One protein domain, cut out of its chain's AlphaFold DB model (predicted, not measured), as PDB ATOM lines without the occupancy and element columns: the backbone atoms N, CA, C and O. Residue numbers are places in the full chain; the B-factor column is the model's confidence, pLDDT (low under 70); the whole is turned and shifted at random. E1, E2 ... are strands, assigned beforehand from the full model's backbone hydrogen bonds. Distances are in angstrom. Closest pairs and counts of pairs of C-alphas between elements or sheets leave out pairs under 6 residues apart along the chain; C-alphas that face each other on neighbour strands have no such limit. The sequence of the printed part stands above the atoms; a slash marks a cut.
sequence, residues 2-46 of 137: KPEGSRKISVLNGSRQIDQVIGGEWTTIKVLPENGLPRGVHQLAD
ATOM      1  N   LYS A   2      37.310 -17.019 -46.410       89.75
ATOM      2  CA  LYS A   2      36.338 -16.600 -45.380       89.75
ATOM      3  C   LYS A   2      36.935 -16.867 -43.980       89.75
ATOM      4  O   LYS A   2      37.758 -17.776 -43.874       89.75
ATOM      5  N   PRO A   3      36.571 -16.092 -42.943       93.62
ATOM      6  CA  PRO A   3      37.075 -16.300 -41.583       93.62
ATOM      7  C   PRO A   3      36.781 -17.701 -41.033       93.62
ATOM      8  O   PRO A   3      35.774 -18.309 -41.410       93.62
ATOM      9  N   GLU A   4      37.615 -18.174 -40.106       96.19
ATOM     10  CA  GLU A   4      37.382 -19.409 -39.344       96.19
ATOM     11  C   GLU A   4      35.966 -19.426 -38.746       96.19
ATOM     12  O   GLU A   4      35.461 -18.406 -38.272       96.19
ATOM     13  N   GLY A   5      35.293 -20.576 -38.809       94.94
ATOM     14  CA  GLY A   5      33.923 -20.726 -38.322       94.94
ATOM     15  C   GLY A   5      32.831 -20.186 -39.251       94.94
ATOM     16  O   GLY A   5      31.652 -20.415 -38.978       94.94
ATOM     17  N   SER A   6      33.180 -19.531 -40.368       96.31
ATOM     18  CA  SER A   6      32.195 -19.137 -41.386       96.31
ATOM     19  C   SER A   6      31.431 -20.351 -41.897       96.31
ATOM     20  O   SER A   6      32.019 -21.413 -42.099       96.31
ATOM     21  N   ARG A   7      30.130 -20.186 -42.144       97.19
ATOM     22  CA  ARG A   7      29.249 -21.263 -42.611       97.19
ATOM     23  C   ARG A   7      28.631 -20.961 -43.964       97.19
ATOM     24  O   ARG A   7      28.332 -19.809 -44.285       97.19
ATOM     25  N   LYS A   8      28.381 -22.023 -44.721       97.56
ATOM     26  CA  LYS A   8      27.604 -21.988 -45.960       97.56
ATOM     27  C   LYS A   8      26.715 -23.215 -46.070       97.56
ATOM     28  O   LYS A   8      26.998 -24.256 -45.478       97.56
ATOM     29  N   ILE A   9      25.660 -23.075 -46.860       97.94
ATOM     30  CA  ILE A   9      24.786 -24.175 -47.248       97.94
ATOM     31  C   ILE A   9      24.962 -24.412 -48.738       97.94
ATOM     32  O   ILE A   9      24.636 -23.547 -49.549       97.94
ATOM     33  N   SER A  10      25.475 -25.580 -49.100       97.81
ATOM     34  CA  SER A  10      25.627 -25.988 -50.493       97.81
ATOM     35  C   SER A  10      24.450 -26.897 -50.853       97.81
ATOM     36  O   SER A  10      24.331 -27.991 -50.311       97.81
ATOM     37  N   VAL A  11      23.558 -26.448 -51.737       97.25
ATOM     38  CA  VAL A  11      22.418 -27.237 -52.230       97.25
ATOM     39  C   VAL A  11      22.739 -27.758 -53.624       97.25
ATOM     40  O   VAL A  11      22.775 -26.997 -54.596       97.25
ATOM     41  N   LEU A  12      22.995 -29.059 -53.715       94.56
ATOM     42  CA  LEU A  12      23.334 -29.743 -54.956       94.56
ATOM     43  C   LEU A  12      22.935 -31.219 -54.901       94.56
ATOM     44  O   LEU A  12      22.954 -31.858 -53.849       94.56
ATOM     45  N   ASN A  13      22.612 -31.763 -56.077       91.25
ATOM     46  CA  ASN A  13      22.370 -33.192 -56.292       91.25
ATOM     47  C   ASN A  13      21.333 -33.813 -55.332       91.25
ATOM     48  O   ASN A  13      21.532 -34.926 -54.854       91.25
ATOM     49  N   GLY A  14      20.233 -33.110 -55.029       90.62
ATOM     50  CA  GLY A  14      19.175 -33.636 -54.153       90.62
ATOM     51  C   GLY A  14      19.514 -33.582 -52.660       90.62
ATOM     52  O   GLY A  14      18.769 -34.110 -51.832       90.62
ATOM     53  N   SER A  15      20.617 -32.926 -52.297       95.88
ATOM     54  CA  SER A  15      21.076 -32.780 -50.919       95.88
ATOM     55  C   SER A  15      21.376 -31.325 -50.571       95.88
ATOM     56  O   SER A  15      21.608 -30.483 -51.442       95.88
ATOM     57  N   ARG A  16      21.411 -31.037 -49.269       97.31
ATOM     58  CA  ARG A  16      22.026 -29.829 -48.726       97.31
ATOM     59  C   ARG A  16      23.175 -30.207 -47.799       97.31
ATOM     60  O   ARG A  16      23.013 -31.021 -46.888       97.31
ATOM     61  N   GLN A  17      24.323 -29.592 -48.016       98.25
ATOM     62  CA  GLN A  17      25.524 -29.761 -47.213       98.25
ATOM     63  C   GLN A  17      25.713 -28.519 -46.348       98.25
ATOM     64  O   GLN A  17      25.589 -27.394 -46.832       98.25
ATOM     65  N   ILE A  18      25.967 -28.727 -45.061       97.81
ATOM     66  CA  ILE A  18      26.354 -27.676 -44.126       97.81
ATOM     67  C   ILE A  18      27.872 -27.718 -44.051       97.81
ATOM     68  O   ILE A  18      28.431 -28.665 -43.493       97.81
ATOM     69  N   ASP A  19      28.518 -26.694 -44.593       97.62
ATOM     70  CA  ASP A  19      29.970 -26.583 -44.590       97.62
ATOM     71  C   ASP A  19      30.400 -25.472 -43.630       97.62
ATOM     72  O   ASP A  19      29.729 -24.440 -43.502       97.62
ATOM     73  N   GLN A  20      31.536 -25.673 -42.974       97.50
ATOM     74  CA  GLN A  20      32.144 -24.705 -42.071       97.50
ATOM     75  C   GLN A  20      33.632 -24.564 -42.386       97.50
ATOM     76  O   GLN A  20      34.286 -25.547 -42.730       97.50
ATOM     77  N   VAL A  21      34.166 -23.349 -42.273       97.69
ATOM     78  CA  VAL A  21      35.616 -23.131 -42.321       97.69
ATOM     79  C   VAL A  21      36.235 -23.681 -41.036       97.69
ATOM     80  O   VAL A  21      35.897 -23.198 -39.952       97.69
ATOM     81  N   ILE A  22      37.087 -24.698 -41.175       97.06
ATOM     82  CA  ILE A  22      37.863 -25.336 -40.107       97.06
ATOM     83  C   ILE A  22      39.322 -25.373 -40.551       97.06
ATOM     84  O   ILE A  22      39.631 -25.920 -41.608       97.06
ATOM     85  N   GLY A  23      40.220 -24.776 -39.767       95.50
ATOM     86  CA  GLY A  23      41.640 -24.700 -40.124       95.50
ATOM     87  C   GLY A  23      41.892 -23.926 -41.423       95.50
ATOM     88  O   GLY A  23      42.833 -24.228 -42.151       95.50
ATOM     89  N   GLY A  24      41.035 -22.952 -41.744       95.38
ATOM     90  CA  GLY A  24      41.109 -22.187 -42.992       95.38
ATOM     91  C   GLY A  24      40.520 -22.875 -44.232       95.38
ATOM     92  O   GLY A  24      40.440 -22.234 -45.280       95.38
ATOM     93  N   GLU A  25      40.037 -24.117 -44.126       95.81
ATOM     94  CA  GLU A  25      39.445 -24.868 -45.239       95.81
ATOM     95  C   GLU A  25      37.953 -25.148 -45.034       95.81
ATOM     96  O   GLU A  25      37.466 -25.303 -43.917       95.81
ATOM     97  N   TRP A  26      37.196 -25.239 -46.130       96.81
ATOM     98  CA  TRP A  26      35.789 -25.634 -46.064       96.81
ATOM     99  C   TRP A  26      35.660 -27.132 -45.805       96.81
ATOM    100  O   TRP A  26      35.970 -27.941 -46.674       96.81
ATOM    101  N   THR A  27      35.115 -27.486 -44.646       97.81
ATOM    102  CA  THR A  27      34.819 -28.866 -44.258       97.81
ATOM    103  C   THR A  27      33.310 -29.086 -44.203       97.81
ATOM    104  O   THR A  27      32.591 -28.317 -43.560       97.81
ATOM    105  N   THR A  28      32.817 -30.147 -44.848       97.94
ATOM    106  CA  THR A  28      31.413 -30.560 -44.727       97.94
ATOM    107  C   THR A  28      31.171 -31.185 -43.361       97.94
ATOM    108  O   THR A  28      31.727 -32.225 -43.026       97.94
ATOM    109  N   ILE A  29      30.302 -30.555 -42.578       97.56
ATOM    110  CA  ILE A  29      29.965 -30.976 -41.214       97.56
ATOM    111  C   ILE A  29      28.780 -31.934 -41.220       97.56
ATOM    112  O   ILE A  29      28.681 -32.832 -40.385       97.56
ATOM    113  N   LYS A  30      27.834 -31.726 -42.141       97.31
ATOM    114  CA  LYS A  30      26.612 -32.522 -42.206       97.31
ATOM    115  C   LYS A  30      25.997 -32.487 -43.597       97.31
ATOM    116  O   LYS A  30      25.981 -31.441 -44.240       97.31
ATOM    117  N   VAL A  31      25.416 -33.608 -44.012       97.69
ATOM    118  CA  VAL A  31      24.611 -33.726 -45.234       97.69
ATOM    119  C   VAL A  31      23.173 -34.051 -44.839       97.69
ATOM    120  O   VAL A  31      22.931 -34.861 -43.948       97.69
ATOM    121  N   LEU A  32      22.217 -33.368 -45.461       96.88
ATOM    122  CA  LEU A  32      20.785 -33.476 -45.195       96.88
ATOM    123  C   LEU A  32      20.005 -33.497 -46.522       96.88
ATOM    124  O   LEU A  32      20.556 -33.107 -47.554       96.88
ATOM    125  N   PRO A  33      18.722 -33.895 -46.518       95.44
ATOM    126  CA  PRO A  33      17.869 -33.766 -47.697       95.44
ATOM    127  C   PRO A  33      17.739 -32.309 -48.176       95.44
ATOM    128  O   PRO A  33      17.746 -31.371 -47.370       95.44
ATOM    129  N   GLU A  34      17.598 -32.119 -49.493       94.50
ATOM    130  CA  GLU A  34      17.465 -30.797 -50.133       94.50
ATOM    131  C   GLU A  34      16.269 -29.987 -49.610       94.50
ATOM    132  O   GLU A  34      16.352 -28.765 -49.535       94.50
ATOM    133  N   ASN A  35      15.175 -30.648 -49.215       93.81
ATOM    134  CA  ASN A  35      13.923 -30.017 -48.772       93.81
ATOM    135  C   ASN A  35      13.350 -28.984 -49.769       93.81
ATOM    136  O   ASN A  35      12.719 -28.013 -49.359       93.81
ATOM    137  N   GLY A  36      13.576 -29.164 -51.075       92.94
ATOM    138  CA  GLY A  36      13.072 -28.253 -52.110       92.94
ATOM    139  C   GLY A  36      13.696 -26.850 -52.085       92.94
ATOM    140  O   GLY A  36      13.091 -25.902 -52.598       92.94
ATOM    141  N   LEU A  37      14.881 -26.707 -51.478       95.31
ATOM    142  CA  LEU A  37      15.654 -25.466 -51.467       95.31
ATOM    143  C   LEU A  37      16.275 -25.173 -52.841       95.31
ATOM    144  O   LEU A  37      16.661 -26.099 -53.551       95.31
ATOM    145  N   PRO A  38      16.423 -23.897 -53.247       93.31
ATOM    146  CA  PRO A  38      17.096 -23.542 -54.491       93.31
ATOM    147  C   PRO A  38      18.532 -24.049 -54.514       93.31
ATOM    148  O   PRO A  38      19.294 -23.841 -53.566       93.31
ATOM    149  N   ARG A  39      18.910 -24.672 -55.633       94.94
ATOM    150  CA  ARG A  39      20.294 -25.079 -55.891       94.94
ATOM    151  C   ARG A  39      21.233 -23.880 -55.836       94.94
ATOM    152  O   ARG A  39      20.894 -22.795 -56.305       94.94
ATOM    153  N   GLY A  40      22.433 -24.104 -55.318       95.88
ATOM    154  CA  GLY A  40      23.461 -23.074 -55.217       95.88
ATOM    155  C   GLY A  40      24.274 -23.170 -53.935       95.88
ATOM    156  O   GLY A  40      24.030 -24.019 -53.080       95.88
ATOM    157  N   VAL A  41      25.261 -22.284 -53.821       96.62
ATOM    158  CA  VAL A  41      26.073 -22.123 -52.614       96.62
ATOM    159  C   VAL A  41      25.627 -20.852 -51.905       96.62
ATOM    160  O   VAL A  41      25.787 -19.753 -52.429       96.62
ATOM    161  N   HIS A  42      25.090 -21.013 -50.702       97.00
ATOM    162  CA  HIS A  42      24.449 -19.953 -49.931       97.00
ATOM    163  C   HIS A  42      25.325 -19.586 -48.732       97.00
ATOM    164  O   HIS A  42      25.420 -20.345 -47.766       97.00
ATOM    165  N   GLN A  43      26.011 -18.445 -48.812       96.44
ATOM    166  CA  GLN A  43      26.956 -17.992 -47.788       96.44
ATOM    167  C   GLN A  43      26.211 -17.396 -46.589       96.44
ATOM    168  O   GLN A  43      25.699 -16.282 -46.667       96.44
ATOM    169  N   LEU A  44      26.174 -18.107 -45.457       96.88
ATOM    170  CA  LEU A  44      25.466 -17.629 -44.261       96.88
ATOM    171  C   LEU A  44      26.170 -16.434 -43.608       96.88
ATOM    172  O   LEU A  44      25.520 -15.620 -42.962       96.88
ATOM    173  N   ALA A  45      27.486 -16.311 -43.805       91.31
ATOM    174  CA  ALA A  45      28.277 -15.173 -43.335       91.31
ATOM    175  C   ALA A  45      27.897 -13.841 -44.011       91.31
ATOM    176  O   ALA A  45      28.211 -12.784 -43.474       91.31
ATOM    177  N   ASP A  46      27.227 -13.896 -45.167       92.00
ATOM    178  CA  ASP A  46      26.798 -12.713 -45.922       92.00
ATOM    179  C   ASP A  46      25.324 -12.359 -45.632       92.00
ATOM    180  O   ASP A  46      24.753 -11.474 -46.271       92.00
TER     181      ASP A  46
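What this domain is: This is residues 2 to 46 of the 137 residues of the protein "Conjugal transfer protein TraB" of Rhizobium sp. LCM 4573 (UniProt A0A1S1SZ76). A single small antiparallel sheet of four strands, strongly twisted, makes up the body: the long hairpin of E2 and E3 forms one side, E1 lies next to E2, and the short E4 lies along the far side of E1. No named helix covers either face, and the link from E3 to E4 passes round one end of the sheet, past E2 and E1. The printed part has 45 residues, with four named strands in the chain order E1, E2, E3, E4; across the sheet the order is E3, E2, E1, E4, and the class is all strand. It is compact, with a radius of gyration of the C-alphas of 10.4 A, and elongated in outline, spanning 30 by 19 by 11 A.

Where its parts are: The longest strand is E3, residues 25 to 33, which measures 23.5 A from first to last C-alpha and bends by 51 degrees at residue 30. E2, residues 15 to 22, measures 21.3 A. E1, residues 7 to 12, measures 16.1 A and begins at C-alpha 7, at (29.249, -21.263, -42.611). E4, residues 40 to 43, measures 9.7 A and ends at C-alpha 43, at (26.956, -17.992, -47.788). C-alpha 25, where E3 begins, is at (39.445, -24.868, -45.239).

How they stand to each other: E3 and E4 are the edge strands of the sheet, and E2 and E1 are inner strands. E3 and E2 are a hairpin, antiparallel at 155 degrees between their directions; the C-alphas of Thr 28 and Asp 19 face each other at 4.2 A. Across this pair N 18 and O 30 are within hydrogen-bond range at 2.8 A, as are N 27 and O 20 at 2.8 A. E2 and E1 are also a hairpin, antiparallel at 151 degrees, and the C-alphas of Arg 16 and Val 11 face each other at 4.4 A. N 10 and O 17 are within hydrogen-bond range at 2.9 A. E1 and E4 are antiparallel at 173 degrees, with the C-alphas of Ser 10 and Val 41 facing each other at 4.4 A and N 11 and O 40 within hydrogen-bond range at 2.8 A. E3 and E4 are apart, though they follow each other in the chain. E1, E2 and E3 form a meander, each strand the antiparallel neighbour of the one before. With E4 they form a Greek key, four strands in a row in which the first is the antiparallel neighbour of the fourth.

The domain as a whole: The two C-alphas farthest apart are those of Gly 23 and Gly 36, at 31.2 A, while the first and last printed C-alphas, of Lys 2 and Asp 46, are 10.3 A apart. From edge to edge of the sheet the strands' lines turn by 58 degrees and the way across it turns by 25 degrees; its C-alphas lie up to 4.9 A off their best plane. The links E1 to E2 and E2 to E3 are tight, with 2 residues each, and the link E3 to E4 is short, with 6 residues. The printed part has no cut. The mean pLDDT of the printed part is 95.8, and no printed residue is under 70.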